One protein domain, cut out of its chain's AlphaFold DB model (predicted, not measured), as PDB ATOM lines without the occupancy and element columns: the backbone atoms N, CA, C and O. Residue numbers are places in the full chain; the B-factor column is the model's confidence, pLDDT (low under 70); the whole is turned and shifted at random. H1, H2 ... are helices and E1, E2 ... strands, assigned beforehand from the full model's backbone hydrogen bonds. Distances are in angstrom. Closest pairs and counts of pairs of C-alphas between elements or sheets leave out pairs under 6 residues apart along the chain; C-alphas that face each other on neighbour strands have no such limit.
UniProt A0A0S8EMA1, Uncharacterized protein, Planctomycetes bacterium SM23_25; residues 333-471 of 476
ATOM      1  N   ASN A 333     192.658 219.826 259.057       68.12
ATOM      2  CA  ASN A 333     191.905 218.643 259.447       68.12
ATOM      3  C   ASN A 333     192.511 217.472 258.677       68.12
ATOM      4  O   ASN A 333     192.744 217.580 257.475       68.12
ATOM      5  N   ASN A 334     192.763 216.353 259.352       79.44
ATOM      6  CA  ASN A 334     193.427 215.220 258.712       79.44
ATOM      7  C   ASN A 334     192.494 214.595 257.664       79.44
ATOM      8  O   ASN A 334     191.380 214.169 258.006       79.44
ATOM      9  N   ASN A 335     192.954 214.502 256.417       87.62
ATOM     10  CA  ASN A 335     192.239 213.792 255.363       87.62
ATOM     11  C   ASN A 335     192.090 212.318 255.750       87.62
ATOM     12  O   ASN A 335     192.974 211.734 256.375       87.62
ATOM     13  N   VAL A 336     190.995 211.693 255.328       91.56
ATOM     14  CA  VAL A 336     190.783 210.251 255.466       91.56
ATOM     15  C   VAL A 336     190.600 209.639 254.087       91.56
ATOM     16  O   VAL A 336     189.652 209.956 253.368       91.56
ATOM     17  N   THR A 337     191.475 208.705 253.727       95.12
ATOM     18  CA  THR A 337     191.321 207.889 252.520       95.12
ATOM     19  C   THR A 337     190.886 206.482 252.904       95.12
ATOM     20  O   THR A 337     191.577 205.778 253.634       95.12
ATOM     21  N   LEU A 338     189.736 206.043 252.400       96.00
ATOM     22  CA  LEU A 338     189.283 204.669 252.590       96.00
ATOM     23  C   LEU A 338     189.913 203.780 251.517       96.00
ATOM     24  O   LEU A 338     189.649 203.964 250.324       96.00
ATOM     25  N   ILE A 339     190.728 202.821 251.949       95.38
ATOM     26  CA  ILE A 339     191.579 201.979 251.099       95.38
ATOM     27  C   ILE A 339     191.174 200.501 251.158       95.38
ATOM     28  O   ILE A 339     190.385 200.081 252.002       95.38
ATOM     29  N   GLU A 340     191.694 199.697 250.230       94.19
ATOM     30  CA  GLU A 340     191.476 198.248 250.211       94.19
ATOM     31  C   GLU A 340     192.233 197.566 251.363       94.19
ATOM     32  O   GLU A 340     193.370 197.927 251.651       94.19
ATOM     33  N   GLY A 341     191.620 196.553 251.985       92.88
ATOM     34  CA  GLY A 341     192.220 195.778 253.074       92.88
ATOM     35  C   GLY A 341     191.713 196.157 254.468       92.88
ATOM     36  O   GLY A 341     190.660 196.782 254.618       92.88
ATOM     37  N   ASP A 342     192.454 195.720 255.487       90.12
ATOM     38  CA  ASP A 342     192.153 195.874 256.915       90.12
ATOM     39  C   ASP A 342     193.204 196.709 257.666       90.12
ATOM     40  O   ASP A 342     193.217 196.721 258.896       90.12
ATOM     41  N   ASP A 343     194.084 197.411 256.959       87.19
ATOM     42  CA  ASP A 343     195.082 198.283 257.576       87.19
ATOM     43  C   ASP A 343     194.475 199.642 257.950       87.19
ATOM     44  O   ASP A 343     193.662 200.197 257.214       87.19
ATOM     45  N   ASN A 344     194.896 200.178 259.100       89.88
ATOM     46  CA  ASN A 344     194.592 201.543 259.529       89.88
ATOM     47  C   ASN A 344     195.897 202.301 259.769       89.88
ATOM     48  O   ASN A 344     196.803 201.790 260.435       89.88
ATOM     49  N   TRP A 345     195.957 203.540 259.297       87.88
ATOM     50  CA  TRP A 345     197.068 204.455 259.531       87.88
ATOM     51  C   TRP A 345     196.526 205.806 259.992       87.88
ATOM     52  O   TRP A 345     195.588 206.323 259.396       87.88
ATOM     53  N   ASN A 346     197.084 206.359 261.073       83.75
ATOM     54  CA  ASN A 346     196.703 207.664 261.634       83.75
ATOM     55  C   ASN A 346     195.189 207.876 261.892       83.75
ATOM     56  O   ASN A 346     194.698 209.006 261.918       83.75
ATOM     57  N   ILE A 347     194.449 206.788 262.129       85.75
ATOM     58  CA  ILE A 347     193.016 206.773 262.443       85.75
ATOM     59  C   ILE A 347     192.731 205.800 263.587       85.75
ATOM     60  O   ILE A 347     193.455 204.814 263.765       85.75
ATOM     61  N   THR A 348     191.697 206.069 264.391       81.69
ATOM     62  CA  THR A 348     191.280 205.161 265.471       81.69
ATOM     63  C   THR A 348     191.025 203.738 264.959       81.69
ATOM     64  O   THR A 348     190.682 203.501 263.800       81.69
ATOM     65  N   HIS A 349     191.252 202.756 265.834       85.81
ATOM     66  CA  HIS A 349     191.208 201.341 265.458       85.81
ATOM     67  C   HIS A 349     189.786 200.816 265.213       85.81
ATOM     68  O   HIS A 349     189.605 199.953 264.355       85.81
ATOM     69  N   ASP A 350     188.810 201.361 265.942       85.62
ATOM     70  CA  ASP A 350     187.408 200.938 265.974       85.62
ATOM     71  C   ASP A 350     186.477 202.151 265.783       85.62
ATOM     72  O   ASP A 350     186.892 203.299 265.975       85.62
ATOM     73  N   ALA A 351     185.210 201.908 265.428       81.19
ATOM     74  CA  ALA A 351     184.215 202.966 265.259       81.19
ATOM     75  C   ALA A 351     183.896 203.677 266.600       81.19
ATOM     76  O   ALA A 351     183.722 202.996 267.615       81.19
ATOM     77  N   PRO A 352     183.744 205.019 266.633       86.56
ATOM     78  CA  PRO A 352     183.833 205.956 265.509       86.56
ATOM     79  C   PRO A 352     185.269 206.116 264.987       86.56
ATOM     80  O   PRO A 352     186.206 206.352 265.752       86.56
ATOM     81  N   PHE A 353     185.433 206.016 263.667       88.25
ATOM     82  CA  PHE A 353     186.727 206.138 263.005       88.25
ATOM     83  C   PHE A 353     187.078 207.615 262.853       88.25
ATOM     84  O   PHE A 353     186.482 208.302 262.032       88.25
ATOM     85  N   THR A 354     188.017 208.112 263.654       89.19
ATOM     86  CA  THR A 354     188.417 209.526 263.659       89.19
ATOM     87  C   THR A 354     189.905 209.640 263.376       89.19
ATOM     88  O   THR A 354     190.709 208.990 264.053       89.19
ATOM     89  N   SER A 355     190.283 210.412 262.357       87.12
ATOM     90  CA  SER A 355     191.698 210.646 262.062       87.12
ATOM     91  C   SER A 355     192.357 211.479 263.157       87.12
ATOM     92  O   SER A 355     191.746 212.386 263.714       87.12
ATOM     93  N   TYR A 356     193.610 211.171 263.481       76.00
ATOM     94  CA  TYR A 356     194.403 211.920 264.462       76.00
ATOM     95  C   TYR A 356     195.771 212.358 263.916       76.00
ATOM     96  O   TYR A 356     196.535 212.995 264.637       76.00
ATOM     97  N   GLY A 357     196.088 212.026 262.661       69.50
ATOM     98  CA  GLY A 357     197.281 212.501 261.966       69.50
ATOM     99  C   GLY A 357     197.152 212.405 260.447       69.50
ATOM    100  O   GLY A 357     196.225 211.776 259.936       69.50
ATOM    101  N   ASP A 358     198.101 213.019 259.749       75.56
ATOM    102  CA  ASP A 358     198.077 213.241 258.301       75.56
ATOM    103  C   ASP A 358     198.050 211.953 257.483       75.56
ATOM    104  O   ASP A 358     198.642 210.938 257.870       75.56
ATOM    105  N   GLY A 359     197.438 212.021 256.298       78.06
ATOM    106  CA  GLY A 359     197.372 210.892 255.379       78.06
ATOM    107  C   GLY A 359     196.683 209.692 256.017       78.06
ATOM    108  O   GLY A 359     197.151 208.565 255.858       78.06
ATOM    109  N   ALA A 360     195.627 209.933 256.799       89.69
ATOM    110  CA  ALA A 360     194.939 208.864 257.494       89.69
ATOM    111  C   ALA A 360     194.309 207.896 256.487       89.69
ATOM    112  O   ALA A 360     193.621 208.295 255.543       89.69
ATOM    113  N   GLU A 361     194.526 206.606 256.712       93.75
ATOM    114  CA  GLU A 361     194.008 205.534 255.874       93.75
ATOM    115  C   GLU A 361     193.126 204.613 256.714       93.75
ATOM    116  O   GLU A 361     193.520 204.180 257.799       93.75
ATOM    117  N   LEU A 362     191.929 204.318 256.206       95.25
ATOM    118  CA  LEU A 362     190.977 203.387 256.812       95.25
ATOM    119  C   LEU A 362     190.718 202.220 255.861       95.25
ATOM    120  O   LEU A 362     190.153 202.406 254.781       95.25
ATOM    121  N   GLY A 363     191.069 201.008 256.278       95.75
ATOM    122  CA  GLY A 363     190.758 199.792 255.536       95.75
ATOM    123  C   GLY A 363     189.251 199.520 255.483       95.75
ATOM    124  O   GLY A 363     188.578 199.428 256.515       95.75
ATOM    125  N   VAL A 364     188.694 199.345 254.279       93.56
ATOM    126  CA  VAL A 364     187.253 199.086 254.092       93.56
ATOM    127  C   VAL A 364     186.780 197.775 254.727       93.56
ATOM    128  O   VAL A 364     185.598 197.665 255.050       93.56
ATOM    129  N   GLU A 365     187.658 196.795 254.958       91.44
ATOM    130  CA  GLU A 365     187.292 195.555 255.660       91.44
ATOM    131  C   GLU A 365     187.014 195.805 257.151       91.44
ATOM    132  O   GLU A 365     186.090 195.217 257.719       91.44
ATOM    133  N   ARG A 366     187.726 196.753 257.780       90.25
ATOM    134  CA  ARG A 366     187.426 197.192 259.154       90.25
ATOM    135  C   ARG A 366     186.130 197.980 259.232       90.25
ATOM    136  O   ARG A 366     185.333 197.756 260.140       90.25
ATOM    137  N   LEU A 367     185.887 198.855 258.256       90.50
ATOM    138  CA  LEU A 367     184.620 199.576 258.157       90.50
ATOM    139  C   LEU A 367     183.437 198.602 258.043       90.50
ATOM    140  O   LEU A 367     182.431 198.760 258.728       90.50
ATOM    141  N   ARG A 368     183.570 197.561 257.209       89.31
ATOM    142  CA  ARG A 368     182.541 196.526 257.038       89.31
ATOM    143  C   ARG A 368     182.292 195.735 258.318       89.31
ATOM    144  O   ARG A 368     181.137 195.443 258.620       89.31
ATOM    145  N   ALA A 369     183.345 195.409 259.069       87.75
ATOM    146  CA  ALA A 369     183.212 194.731 260.357       87.75
ATOM    147  C   ALA A 369     182.397 195.567 261.366       87.75
ATOM    148  O   ALA A 369     181.567 195.010 262.084       87.75
ATOM    149  N   ALA A 370     182.554 196.896 261.355       86.38
ATOM    150  CA  ALA A 370     181.849 197.802 262.264       86.38
ATOM    151  C   ALA A 370     180.324 197.869 262.034       86.38
ATOM    152  O   ALA A 370     179.573 198.062 262.994       86.38
ATOM    153  N   PHE A 371     179.831 197.623 260.810       84.81
ATOM    154  CA  PHE A 371     178.386 197.616 260.523       84.81
ATOM    155  C   PHE A 371     177.595 196.581 261.342       84.81
ATOM    156  O   PHE A 371     176.387 196.732 261.510       84.81
ATOM    157  N   GLY A 372     178.251 195.530 261.849       68.88
ATOM    158  CA  GLY A 372     177.625 194.504 262.688       68.88
ATOM    159  C   GLY A 372     177.530 194.857 264.177       68.88
ATOM    160  O   GLY A 372     176.863 194.137 264.921       68.88
ATOM    161  N   GLU A 373     178.184 195.935 264.618       68.25
ATOM    162  CA  GLU A 373     178.359 196.268 266.039       68.25
ATOM    163  C   GLU A 373     177.598 197.533 266.474       68.25
ATOM    164  O   GLU A 373     177.368 197.733 267.668       68.25
ATOM    165  N   GLY A 374     177.137 198.361 265.527       68.38
ATOM    166  CA  GLY A 374     176.376 199.579 265.811       68.38
ATOM    167  C   GLY A 374     176.458 200.636 264.699       68.38
ATOM    168  O   GLY A 374     176.947 200.350 263.604       68.38
ATOM    169  N   PRO A 375     175.970 201.871 264.947       70.19
ATOM    170  CA  PRO A 375     176.085 202.970 263.988       70.19
ATOM    171  C   PRO A 375     177.558 203.269 263.686       70.19
ATOM    172  O   PRO A 375     178.344 203.536 264.594       70.19
ATOM    173  N   THR A 376     177.927 203.224 262.406       88.94
ATOM    174  CA  THR A 376     179.315 203.376 261.960       88.94
ATOM    175  C   THR A 376     179.541 204.791 261.444       88.94
ATOM    176  O   THR A 376     178.782 205.288 260.613       88.94
ATOM    177  N   SER A 377     180.591 205.452 261.931       91.06
ATOM    178  CA  SER A 377     180.953 206.804 261.498       91.06
ATOM    179  C   SER A 377     182.434 206.916 261.166       91.06
ATOM    180  O   SER A 377     183.270 206.272 261.802       91.06
ATOM    181  N   VAL A 378     182.724 207.728 260.151       92.75
ATOM    182  CA  VAL A 378     184.063 208.142 259.738       92.75
ATOM    183  C   VAL A 378     184.118 209.659 259.804       92.75
ATOM    184  O   VAL A 378     183.271 210.340 259.225       92.75
ATOM    185  N   MET A 379     185.097 210.179 260.527       90.56
ATOM    186  CA  MET A 379     185.220 211.592 260.839       90.56
ATOM    187  C   MET A 379     186.648 212.053 260.581       90.56
ATOM    188  O   MET A 379     187.609 211.387 260.973       90.56
ATOM    189  N   THR A 380     186.797 213.216 259.957       86.56
ATOM    190  CA  THR A 380     188.095 213.894 259.941       86.56
ATOM    191  C   THR A 380     188.317 214.541 261.302       86.56
ATOM    192  O   THR A 380     187.552 215.427 261.684       86.56
ATOM    193  N   GLY A 381     189.315 214.090 262.058       72.62
ATOM    194  CA  GLY A 381     189.672 214.734 263.316       72.62
ATOM    195  C   GLY A 381     190.570 215.946 263.096       72.62
ATOM    196  O   GLY A 381     191.323 216.023 262.120       72.62
ATOM    197  N   ALA A 382     190.494 216.887 264.035       65.06
ATOM    198  CA  ALA A 382     191.423 218.001 264.117       65.06
ATOM    199  C   ALA A 382     192.781 217.460 264.577       65.06
ATOM    200  O   ALA A 382     192.884 216.880 265.658       65.06
ATOM    201  N   GLY A 383     193.823 217.614 263.767       48.66
ATOM    202  CA  GLY A 383     195.160 217.220 264.182       48.66
ATOM    203  C   GLY A 383     196.225 217.890 263.338       48.66
ATOM    204  O   GLY A 383     196.152 217.836 262.122       48.66
ATOM    205  N   GLY A 384     197.205 218.471 264.031       50.34
ATOM    206  CA  GLY A 384     198.524 218.827 263.515       50.34
ATOM    207  C   GLY A 384     198.595 219.933 262.457       50.34
ATOM    208  O   GLY A 384     197.659 220.223 261.722       50.34
ATOM    209  N   TYR A 385     199.768 220.559 262.364       44.69
ATOM    210  CA  TYR A 385     200.121 221.503 261.303       44.69
ATOM    211  C   TYR A 385     200.257 220.782 259.955       44.69
ATOM    212  O   TYR A 385     201.371 220.500 259.512       44.69
ATOM    213  N   ASN A 386     199.138 220.472 259.304       52.09
ATOM    214  CA  ASN A 386     199.131 219.814 258.003       52.09
ATOM    215  C   ASN A 386     198.464 220.660 256.914       52.09
ATOM    216  O   ASN A 386     197.729 221.610 257.178       52.09
ATOM    217  N   ASN A 387     198.792 220.341 255.661       58.97
ATOM    218  CA  ASN A 387     198.213 220.967 254.469       58.97
ATOM    219  C   ASN A 387     196.988 220.170 253.980       58.97
ATOM    220  O   ASN A 387     196.731 220.088 252.777       58.97
ATOM    221  N   GLU A 388     196.296 219.497 254.899       71.12
ATOM    222  CA  GLU A 388     195.119 218.691 254.609       71.12
ATOM    223  C   GLU A 388     193.845 219.476 254.931       71.12
ATOM    224  O   GLU A 388     193.784 220.299 255.847       71.12
ATOM    225  N   HIS A 389     192.827 219.262 254.101       76.00
ATOM    226  CA  HIS A 389     191.599 220.053 254.098       76.00
ATOM    227  C   HIS A 389     190.495 219.389 254.940       76.00
ATOM    228  O   HIS A 389     189.415 219.950 255.111       76.00
ATOM    229  N   GLY A 390     190.764 218.205 255.497       82.88
ATOM    230  CA  GLY A 390     189.772 217.368 256.160       82.88
ATOM    231  C   GLY A 390     188.838 216.696 255.169       82.88
ATOM    232  O   GLY A 390     187.642 216.595 255.435       82.88
ATOM    233  N   ASP A 391     189.367 216.270 254.027       89.56
ATOM    234  CA  ASP A 391     188.610 215.571 253.000       89.56
ATOM    235  C   ASP A 391     188.442 214.094 253.364       89.56
ATOM    236  O   ASP A 391     189.374 213.441 253.836       89.56
ATOM    237  N   ILE A 392     187.274 213.530 253.064       93.50
ATOM    238  CA  ILE A 392     187.064 212.081 253.066       93.50
ATOM    239  C   ILE A 392     186.980 211.602 251.619       93.50
ATOM    240  O   ILE A 392     186.087 211.994 250.866       93.50
ATOM    241  N   THR A 393     187.884 210.704 251.228       95.56
ATOM    242  CA  THR A 393     187.875 210.074 249.903       95.56
ATOM    243  C   THR A 393     187.639 208.575 250.020       95.56
ATOM    244  O   THR A 393     188.454 207.838 250.572       95.56
ATOM    245  N   LEU A 394     186.547 208.091 249.426       95.81
ATOM    246  CA  LEU A 394     186.303 206.663 249.253       95.81
ATOM    247  C   LEU A 394     187.062 206.142 248.024       95.81
ATOM    248  O   LEU A 394     186.545 206.173 246.906       95.81
ATOM    249  N   ALA A 395     188.290 205.660 248.232       93.62
ATOM    250  CA  ALA A 395     189.176 205.182 247.167       93.62
ATOM    251  C   ALA A 395     189.061 203.669 246.884       93.62
ATOM    252  O   ALA A 395     189.563 203.207 245.850       93.62
ATOM    253  N   ALA A 396     188.347 202.922 247.733       95.12
ATOM    254  CA  ALA A 396     188.057 201.490 247.608       95.12
ATOM    255  C   ALA A 396     186.545 201.185 247.729       95.12
ATOM    256  O   ALA A 396     185.817 201.947 248.359       95.12
ATOM    257  N   PRO A 397     186.031 200.103 247.107       92.44
ATOM    258  CA  PRO A 397     184.607 199.776 247.153       92.44
ATOM    259  C   PRO A 397     184.152 199.305 248.541       92.44
ATOM    260  O   PRO A 397     184.728 198.385 249.130       92.44
ATOM    261  N   VAL A 398     183.043 199.865 249.018       91.50
ATOM    262  CA  VAL A 398     182.343 199.399 250.223       91.50
ATOM    263  C   VAL A 398     181.100 198.647 249.782       91.50
ATOM    264  O   VAL A 398     180.327 199.136 248.968       91.50
ATOM    265  N   ASP A 399     180.923 197.438 250.294       88.94
ATOM    266  CA  ASP A 399     179.789 196.577 249.989       88.94
ATOM    267  C   ASP A 399     179.305 195.964 251.300       88.94
ATOM    268  O   ASP A 399     180.030 195.206 251.951       88.94
ATOM    269  N   TYR A 400     178.114 196.372 251.722       86.06
ATOM    270  CA  TYR A 400     177.420 195.759 252.838       86.06
ATOM    271  C   TYR A 400     176.648 194.544 252.312       86.06
ATOM    272  O   TYR A 400     175.737 194.687 251.505       86.06
ATOM    273  N   SER A 401     177.040 193.354 252.767       75.56
ATOM    274  CA  SER A 401     176.420 192.067 252.413       75.56
ATOM    275  C   SER A 401     175.913 191.323 253.662       75.56
ATOM    276  O   SER A 401     175.994 190.096 253.746       75.56
ATOM    277  N   GLY A 402     175.541 192.074 254.706       71.31
ATOM    278  CA  GLY A 402     175.009 191.543 255.963       71.31
ATOM    279  C   GLY A 402     173.491 191.341 255.917       71.31
ATOM    280  O   GLY A 402     172.868 191.488 254.877       71.31
ATOM    281  N   THR A 403     172.872 191.030 257.058       71.94
ATOM    282  CA  THR A 403     171.402 191.030 257.203       71.94
ATOM    283  C   THR A 403     170.974 192.126 258.172       71.94
ATOM    284  O   THR A 403     171.524 192.183 259.274       71.94
ATOM    285  N   GLY A 404     169.947 192.911 257.834       76.69
ATOM    286  CA  GLY A 404     169.405 193.961 258.706       76.69
ATOM    287  C   GLY A 404     169.742 195.389 258.267       76.69
ATOM    288  O   GLY A 404     170.040 195.640 257.102       76.69
ATOM    289  N   GLU A 405     169.614 196.335 259.201       83.50
ATOM    290  CA  GLU A 405     169.840 197.765 258.958       83.50
ATOM    291  C   GLU A 405     171.255 198.166 259.391       83.50
ATOM    292  O   GLU A 405     171.651 197.915 260.530       83.50
ATOM    293  N   ALA A 406     171.989 198.825 258.498       86.62
ATOM    294  CA  ALA A 406     173.277 199.449 258.766       86.62
ATOM    295  C   ALA A 406     173.215 200.944 258.434       86.62
ATOM    296  O   ALA A 406     172.433 201.381 257.588       86.62
ATOM    297  N   ALA A 407     174.061 201.730 259.094       88.56
ATOM    298  CA  ALA A 407     174.207 203.151 258.816       88.56
ATOM    299  C   ALA A 407     175.688 203.520 258.736       88.56
ATOM    300  O   ALA A 407     176.469 203.143 259.615       88.56
ATOM    301  N   LEU A 408     176.041 204.275 257.696       91.62
ATOM    302  CA  LEU A 408     177.346 204.892 257.515       91.62
ATOM    303  C   LEU A 408     177.191 206.411 257.507       91.62
ATOM    304  O   LEU A 408     176.550 206.966 256.615       91.62
ATOM    305  N   ALA A 409     177.814 207.074 258.474       92.88
ATOM    306  CA  ALA A 409     177.984 208.519 258.467       92.88
ATOM    307  C   ALA A 409     179.428 208.875 258.090       92.88
ATOM    308  O   ALA A 409     180.368 208.362 258.693       92.88
ATOM    309  N   MET A 410     179.608 209.747 257.102       93.94
ATOM    310  CA  MET A 410     180.893 210.374 256.797       93.94
ATOM    311  C   MET A 410     180.774 211.865 257.070       93.94
ATOM    312  O   MET A 410     180.000 212.550 256.403       93.94
ATOM    313  N   THR A 411     181.543 212.347 258.038       92.69
ATOM    314  CA  THR A 411     181.541 213.744 258.466       92.69
ATOM    315  C   THR A 411     182.923 214.323 258.195       92.69
ATOM    316  O   THR A 411     183.885 214.032 258.908       92.69
ATOM    317  N   ALA A 412     183.027 215.099 257.121       88.69
ATOM    318  CA  ALA A 412     184.263 215.714 256.667       88.69
ATOM    319  C   ALA A 412     184.266 217.198 257.018       88.69
ATOM    320  O   ALA A 412     183.262 217.891 256.848       88.69
ATOM    321  N   ALA A 413     185.409 217.702 257.463       82.31
ATOM    322  CA  ALA A 413     185.599 219.136 257.604       82.31
ATOM    323  C   ALA A 413     185.809 219.837 256.249       82.31
ATOM    324  O   ALA A 413     185.539 221.029 256.152       82.31
ATOM    325  N   GLY A 414     186.242 219.094 255.226       84.94
ATOM    326  CA  GLY A 414     186.375 219.535 253.841       84.94
ATOM    327  C   GLY A 414     185.366 218.843 252.922       84.94
ATOM    328  O   GLY A 414     184.157 218.836 253.172       84.94
ATOM    329  N   HIS A 415     185.860 218.265 251.833       89.38
ATOM    330  CA  HIS A 415     185.078 217.596 250.800       89.38
ATOM    331  C   HIS A 415     184.812 216.125 251.110       89.38
ATOM    332  O   HIS A 415     185.597 215.443 251.767       89.38
ATOM    333  N   ILE A 416     183.733 215.592 250.539       92.81
ATOM    334  CA  ILE A 416     183.506 214.148 250.488       92.81
ATOM    335  C   ILE A 416     183.481 213.707 249.032       92.81
ATOM    336  O   ILE A 416     182.635 214.153 248.258       92.81
ATOM    337  N   THR A 417     184.374 212.784 248.674       94.69
ATOM    338  CA  THR A 417     184.429 212.197 247.331       94.69
ATOM    339  C   THR A 417     184.174 210.694 247.378       94.69
ATOM    340  O   THR A 417     184.977 209.917 247.896       94.69
ATOM    341  N   ILE A 418     183.069 210.261 246.772       95.06
ATOM    342  CA  ILE A 418     182.733 208.855 246.541       95.06
ATOM    343  C   ILE A 418     183.300 208.440 245.177       95.06
ATOM    344  O   ILE A 418     182.594 208.442 244.165       95.06
ATOM    345  N   ALA A 419     184.597 208.114 245.143       92.44
ATOM    346  CA  ALA A 419     185.307 207.721 243.920       92.44
ATOM    347  C   ALA A 419     185.121 206.233 243.562       92.44
ATOM    348  O   ALA A 419     185.384 205.816 242.429       92.44
ATOM    349  N   ARG A 420     184.661 205.412 244.514       94.81
ATOM    350  CA  ARG A 420     184.369 203.983 244.328       94.81
ATOM    351  C   ARG A 420     182.958 203.606 244.773       94.81
ATOM    352  O   ARG A 420     182.345 204.353 245.527       94.81
ATOM    353  N   PRO A 421     182.422 202.470 244.282       93.25
ATOM    354  CA  PRO A 421     181.048 202.090 244.570       93.25
ATOM    355  C   PRO A 421     180.777 201.891 246.064       93.25
ATOM    356  O   PRO A 421     181.594 201.291 246.767       93.25
ATOM    357  N   VAL A 422     179.593 202.327 246.495       92.50
ATOM    358  CA  VAL A 422     178.970 201.920 247.759       92.50
ATOM    359  C   VAL A 422     177.802 201.011 247.402       92.50
ATOM    360  O   VAL A 422     176.882 201.437 246.705       92.50
ATOM    361  N   LEU A 423     177.858 199.755 247.822       89.50
ATOM    362  CA  LEU A 423     176.900 198.720 247.459       89.50
ATOM    363  C   LEU A 423     176.222 198.137 248.703       89.50
ATOM    364  O   LEU A 423     176.795 198.078 249.788       89.50
ATOM    365  N   CYS A 424     174.993 197.695 248.492       84.25
ATOM    366  CA  CYS A 424     174.182 196.886 249.386       84.25
ATOM    367  C   CYS A 424     173.695 195.732 248.504       84.25
ATOM    368  O   CYS A 424     172.757 195.898 247.715       84.25
ATOM    369  N   SER A 425     174.480 194.656 248.443       70.44
ATOM    370  CA  SER A 425     174.438 193.698 247.331       70.44
ATOM    371  C   SER A 425     173.438 192.545 247.501       70.44
ATOM    372  O   SER A 425     173.268 191.779 246.545       70.44
ATOM    373  N   GLU A 426     172.697 192.462 248.620       70.00
ATOM    374  CA  GLU A 426     171.618 191.479 248.843       70.00
ATOM    375  C   GLU A 426     170.191 192.092 248.883       70.00
ATOM    376  O   GLU A 426     169.444 191.884 249.846       70.00
ATOM    377  N   PRO A 427     169.733 192.779 247.812       53.38
ATOM    378  CA  PRO A 427     168.495 193.559 247.821       53.38
ATOM    379  C   PRO A 427     167.278 192.778 248.348       53.38
ATOM    380  O   PRO A 427     166.822 191.806 247.737       53.38
ATOM    381  N   GLY A 428     166.727 193.253 249.472       60.44
ATOM    382  CA  GLY A 428     165.540 192.713 250.150       60.44
ATOM    383  C   GLY A 428     165.808 192.015 251.493       60.44
ATOM    384  O   GLY A 428     164.842 191.672 252.179       60.44
ATOM    385  N   ALA A 429     167.073 191.818 251.880       64.19
ATOM    386  CA  ALA A 429     167.477 191.327 253.207       64.19
ATOM    387  C   ALA A 429     168.265 192.369 254.034       64.19
ATOM    388  O   ALA A 429     168.385 192.224 255.257       64.19
ATOM    389  N   ASP A 430     168.763 193.416 253.378       73.88
ATOM    390  CA  ASP A 430     169.675 194.421 253.907       73.88
ATOM    391  C   ASP A 430     169.254 195.855 253.532       73.88
ATOM    392  O   ASP A 430     168.547 196.113 252.552       73.88
ATOM    393  N   ARG A 431     169.652 196.808 254.375       85.94
ATOM    394  CA  ARG A 431     169.419 198.241 254.188       85.94
ATOM    395  C   ARG A 431     170.639 199.009 254.685       85.94
ATOM    396  O   ARG A 431     171.032 198.813 255.832       85.94
ATOM    397  N   LEU A 432     171.182 199.914 253.868       88.00
ATOM    398  CA  LEU A 432     172.283 200.800 254.259       88.00
ATOM    399  C   LEU A 432     171.857 202.269 254.169       88.00
ATOM    400  O   LEU A 432     171.700 202.800 253.076       88.00
ATOM    401  N   ASP A 433     171.710 202.948 255.301       90.31
ATOM    402  CA  ASP A 433     171.560 204.404 255.306       90.31
ATOM    403  C   ASP A 433     172.941 205.063 255.167       90.31
ATOM    404  O   ASP A 433     173.865 204.755 255.919       90.31
ATOM    405  N   LEU A 434     173.087 205.977 254.209       93.00
ATOM    406  CA  LEU A 434     174.318 206.725 253.969       93.00
ATOM    407  C   LEU A 434     174.075 208.212 254.218       93.00
ATOM    408  O   LEU A 434     173.255 208.839 253.543       93.00
ATOM    409  N   VAL A 435     174.814 208.770 255.172       93.75
ATOM    410  CA  VAL A 435     174.803 210.195 255.503       93.75
ATOM    411  C   VAL A 435     176.177 210.772 255.199       93.75
ATOM    412  O   VAL A 435     177.174 210.335 255.766       93.75
ATOM    413  N   LEU A 436     176.226 211.741 254.292       93.81
ATOM    414  CA  LEU A 436     177.425 212.493 253.948       93.81
ATOM    415  C   LEU A 436     177.243 213.929 254.429       93.81
ATOM    416  O   LEU A 436     176.294 214.602 254.026       93.81
ATOM    417  N   GLU A 437     178.145 214.391 255.276       92.19
ATOM    418  CA  GLU A 437     178.168 215.750 255.801       92.19
ATOM    419  C   GLU A 437     179.535 216.361 255.495       92.19
ATOM    420  O   GLU A 437     180.518 216.090 256.183       92.19
ATOM    421  N   ALA A 438     179.603 217.119 254.401       85.75
ATOM    422  CA  ALA A 438     180.781 217.889 254.019       85.75
ATOM    423  C   ALA A 438     180.731 219.279 254.667       85.75
ATOM    424  O   ALA A 438     179.645 219.819 254.884       85.75
ATOM    425  N   ASP A 439     181.901 219.864 254.931       81.44
ATOM    426  CA  ASP A 439     182.049 221.125 255.672       81.44
ATOM    427  C   ASP A 439     181.380 221.116 257.060       81.44
ATOM    428  O   ASP A 439     180.818 222.103 257.529       81.44
ATOM    429  N   ALA A 440     181.475 219.994 257.778       74.19
ATOM    430  CA  ALA A 440     180.957 219.887 259.146       74.19
ATOM    431  C   ALA A 440     181.633 220.866 260.129       74.19
ATOM    432  O   ALA A 440     181.098 221.156 261.199       74.19
ATOM    433  N   ALA A 441     182.813 221.384 259.768       65.38
ATOM    434  CA  ALA A 441     183.532 222.402 260.525       65.38
ATOM    435  C   ALA A 441     183.075 223.842 260.207       65.38
ATOM    436  O   ALA A 441     183.454 224.758 260.937       65.38
ATOM    437  N   GLY A 442     182.275 224.054 259.152       63.66
ATOM    438  CA  GLY A 442     181.775 225.368 258.729       63.66
ATOM    439  C   GLY A 442     182.871 226.331 258.259       63.66
ATOM    440  O   GLY A 442     182.762 227.535 258.498       63.66
ATOM    441  N   ARG A 443     183.949 225.797 257.668       53.91
ATOM    442  CA  ARG A 443     185.201 226.486 257.326       53.91
ATOM    443  C   ARG A 443     185.426 226.676 255.819       53.91
ATOM    444  O   ARG A 443     186.497 227.158 255.488       53.91
ATOM    445  N   GLY A 444     184.507 226.296 254.920       60.25
ATOM    446  CA  GLY A 444     184.741 226.445 253.472       60.25
ATOM    447  C   GLY A 444     183.638 225.908 252.546       60.25
ATOM    448  O   GLY A 444     182.470 225.807 252.906       60.25
ATOM    449  N   ALA A 445     183.985 225.578 251.294       62.91
ATOM    450  CA  ALA A 445     183.044 225.000 250.325       62.91
ATOM    451  C   ALA A 445     182.964 223.464 250.456       62.91
ATOM    452  O   ALA A 445     183.640 222.742 249.733       62.91
ATOM    453  N   GLY A 446     182.113 222.929 251.337       74.38
ATOM    454  CA  GLY A 446     181.906 221.476 251.480       74.38
ATOM    455  C   GLY A 446     181.223 220.820 250.282       74.38
ATOM    456  O   GLY A 446     180.005 220.661 250.284       74.38
ATOM    457  N   LEU A 447     181.968 220.486 249.229       86.44
ATOM    458  CA  LEU A 447     181.451 219.705 248.096       86.44
ATOM    459  C   LEU A 447     181.266 218.231 248.479       86.44
ATOM    460  O   LEU A 447     182.195 217.585 248.965       86.44
ATOM    461  N   VAL A 448     180.101 217.682 248.139       90.31
ATOM    462  CA  VAL A 448     179.898 216.232 248.037       90.31
ATOM    463  C   VAL A 448     179.942 215.833 246.559       90.31
ATOM    464  O   VAL A 448     179.077 216.237 245.782       90.31
ATOM    465  N   SER A 449     180.938 215.035 246.163       92.62
ATOM    466  CA  SER A 449     181.083 214.491 244.805       92.62
ATOM    467  C   SER A 449     180.826 212.987 244.795       92.62
ATOM    468  O   SER A 449     181.528 212.216 245.449       92.62
ATOM    469  N   VAL A 450     179.819 212.548 244.039       92.06
ATOM    470  CA  VAL A 450     179.520 211.129 243.810       92.06
ATOM    471  C   VAL A 450     179.896 210.758 242.379       92.06
ATOM    472  O   VAL A 450     179.205 211.114 241.419       92.06
ATOM    473  N   GLU A 451     180.999 210.024 242.241       91.62
ATOM    474  CA  GLU A 451     181.609 209.658 240.953       91.62
ATOM    475  C   GLU A 451     181.440 208.171 240.615       91.62
ATOM    476  O   GLU A 451     181.712 207.740 239.492       91.62
ATOM    477  N   ALA A 452     180.948 207.382 241.569       90.25
ATOM    478  CA  ALA A 452     180.691 205.958 241.423       90.25
ATOM    479  C   ALA A 452     179.261 205.579 241.861       90.25
ATOM    480  O   ALA A 452     178.604 206.339 242.575       90.25
ATOM    481  N   PRO A 453     178.747 204.405 241.443       91.12
ATOM    482  CA  PRO A 453     177.416 203.947 241.830       91.12
ATOM    483  C   PRO A 453     177.241 203.818 243.346       91.12
ATOM    484  O   PRO A 453     178.048 203.177 244.019       91.12
ATOM    485  N   VAL A 454     176.135 204.363 243.849       91.12
ATOM    486  CA  VAL A 454     175.664 204.194 245.226       91.12
ATOM    487  C   VAL A 454     174.353 203.407 245.173       91.12
ATOM    488  O   VAL A 454     173.364 203.878 244.612       91.12
ATOM    489  N   MET A 455     174.359 202.184 245.698       89.81
ATOM    490  CA  MET A 455     173.206 201.283 245.772       89.81
ATOM    491  C   MET A 455     172.975 200.916 247.235       89.81
ATOM    492  O   MET A 455     173.780 200.201 247.816       89.81
ATOM    493  N   LEU A 456     171.888 201.410 247.827       88.50
ATOM    494  CA  LEU A 456     171.636 201.341 249.276       88.50
ATOM    495  C   LEU A 456     170.524 200.354 249.677       88.50
ATOM    496  O   LEU A 456     170.104 200.327 250.835       88.50
ATOM    497  N   GLY A 457     170.001 199.580 248.719       85.12
ATOM    498  CA  GLY A 457     168.779 198.797 248.916       85.12
ATOM    499  C   GLY A 457     167.583 199.721 249.173       85.12
ATOM    500  O   GLY A 457     167.345 200.644 248.393       85.12
ATOM    501  N   ASP A 458     166.878 199.503 250.287       84.12
ATOM    502  CA  ASP A 458     165.807 200.386 250.789       84.12
ATOM    503  C   ASP A 458     166.338 201.536 251.681       84.12
ATOM    504  O   ASP A 458     165.577 202.206 252.383       84.12
ATOM    505  N   GLY A 459     167.658 201.751 251.694       85.69
ATOM    506  CA  GLY A 459     168.337 202.741 252.525       85.69
ATOM    507  C   GLY A 459     168.223 204.176 252.020       85.69
ATOM    508  O   GLY A 459     168.053 204.443 250.827       85.69
ATOM    509  N   ALA A 460     168.324 205.123 252.950       89.06
ATOM    510  CA  ALA A 460     168.294 206.545 252.656       89.06
ATOM    511  C   ALA A 460     169.689 207.062 252.284       89.06
ATOM    512  O   ALA A 460     170.670 206.770 252.962       89.06
ATOM    513  N   PHE A 461     169.758 207.899 251.250       92.69
ATOM    514  CA  PHE A 461     170.936 208.706 250.945       92.69
ATOM    515  C   PHE A 461     170.672 210.153 251.356       92.69
ATOM    516  O   PHE A 461     169.763 210.790 250.817       92.69
ATOM    517  N   THR A 462     171.464 210.672 252.288       92.19
ATOM    518  CA  THR A 462     171.443 212.082 252.689       92.19
ATOM    519  C   THR A 462     172.816 212.675 252.430       92.19
ATOM    520  O   THR A 462     173.811 212.144 252.909       92.19
ATOM    521  N   ALA A 463     172.870 213.772 251.683       90.69
ATOM    522  CA  ALA A 463     174.092 214.531 251.467       90.69
ATOM    523  C   ALA A 463     173.848 215.991 251.843       90.69
ATOM    524  O   ALA A 463     172.920 216.619 251.328       90.69
ATOM    525  N   THR A 464     174.694 216.506 252.723       87.31
ATOM    526  CA  THR A 464     174.698 217.889 253.187       87.31
ATOM    527  C   THR A 464     176.060 218.485 252.859       87.31
ATOM    528  O   THR A 464     177.091 217.893 253.168       87.31
ATOM    529  N   GLY A 465     176.053 219.635 252.194       80.81
ATOM    530  CA  GLY A 465     177.246 220.340 251.750       80.81
ATOM    531  C   GLY A 465     176.872 221.624 251.010       80.81
ATOM    532  O   GLY A 465     175.693 221.883 250.751       80.81
ATOM    533  N   SER A 466     177.876 222.426 250.664       77.88
ATOM    534  CA  SER A 466     177.715 223.673 249.900       77.88
ATOM    535  C   SER A 466     177.285 223.440 248.445       77.88
ATOM    536  O   SER A 466     176.602 224.283 247.863       77.88
ATOM    537  N   ASP A 467     177.649 222.287 247.876       80.25
ATOM    538  CA  ASP A 467     177.231 221.832 246.552       80.25
ATOM    539  C   ASP A 467     177.214 220.292 246.502       80.25
ATOM    540  O   ASP A 467     177.871 219.612 247.301       80.25
ATOM    541  N   PHE A 468     176.458 219.736 245.558       84.81
ATOM    542  CA  PHE A 468     176.346 218.300 245.325       84.81
ATOM    543  C   PHE A 468     176.549 217.990 243.843       84.81
ATOM    544  O   PHE A 468     175.725 218.335 242.991       84.81
ATOM    545  N   PHE A 469     177.624 217.268 243.536       82.88
ATOM    546  CA  PHE A 469     177.910 216.791 242.192       82.88
ATOM    547  C   PHE A 469     177.618 215.294 242.075       82.88
ATOM    548  O   PHE A 469     178.092 214.484 242.867       82.88
ATOM    549  N   SER A 470     176.870 214.914 241.039       79.94
ATOM    550  CA  SER A 470     176.717 213.511 240.642       79.94
ATOM    551  C   SER A 470     177.163 213.338 239.193       79.94
ATOM    552  O   SER A 470     176.562 213.860 238.252       79.94
ATOM    553  N   GLY A 471     178.262 212.614 239.013       61.84
ATOM    554  CA  GLY A 471     178.940 212.435 237.736       61.84
ATOM    555  C   GLY A 471     178.382 211.289 236.898       61.84
ATOM    556  O   GLY A 471     179.155 210.478 236.401       61.84
TER     557      GLY A 471
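This is residues 333 to 471 of the 476 residues of an uncharacterized protein of Planctomycetes bacterium SM23_25 (UniProt A0A0S8EMA1). The chain is wound in stacked turns, a short solenoid: E4, E5 and E6 make one turn, E7, E8 and E9 the next, and E10 and E11 belong to a third. The six-strand sheet E2 E1 E4 E7 E10 E12 and the four-strand sheet E3 E6 E9 E11 face each other as a slightly splayed sandwich, with the small sheet E5 E8 along one side, while H1 and the loop of residues 340 to 359 lie at the end of the stack where E2 is. The 139 printed residues hold twelve named strands and one named helix, in the order E1, E2, H1, then E3 to E12; within each sheet the neighbours are parallel. The class is mostly strand, though under half of the residues are in named elements. The whole is compact, with a radius of gyration of the C-alphas of 13.9 A and spans of 46 by 31 by 21 A.

E1, residues 336 to 339, begins at C-alpha 336 (190.783, 210.251, 255.466). E2 is residues 360 to 363, H1 is 364 to 370, 9.9 A long, and E3 is 376 to 379. E4, residues 392 to 394, and E5, 398 to 400, lead to E6, 404 to 411, 23.2 A long. E7, residues 416 to 418, and E8, 422 to 424, lead to E9, 430 to 437, 23.0 A long, which begins at C-alpha 430 (169.675, 194.421, 253.907). E10 is residues 447 to 450, E11 is 461 to 464, and E12, 467 to 470, ends at C-alpha 470 (176.717, 213.511, 240.642).

In the six-strand sheet, E2 and E12 are the edge strands; N 337 and O 360 of E1 and E2 are 2.8 A apart, and N 394 and O 417 of E4 and E7 2.9 A. In the four-strand sheet, N 378 and O 409 of E3 and E6 are within hydrogen-bond range at 2.8 A, and so are N 408 and O 433 of E6 and E9 at 2.9 A. These two sheets form a sandwich, two sheets face to face, their best planes 27 degrees apart. In E5 and E8, N 423 and O 398 are 2.8 A apart. H1 only grazes the six-strand sheet, with residues 364 to 367. It is over E3 at a height of 9.3 A over the four-strand sheet, and only just stands up from it, rising 40.3 degrees. The closest C-alphas of H1 and E5 are those of Val 364 and Val 398, 6.3 A apart. Every O i to N i+4 pair in H1 is within hydrogen-bond range.

The two C-alphas farthest apart, those of Tyr 385 and Gly 428, are 46.4 A apart. The printed part has no cut. The links E1 to E2, 20 residues, and E3 to E4, 12 residues, are long. The mean pLDDT of the printed part is 83.3; 20 residues are under 70, among them 382 to 387 and 441 to 445.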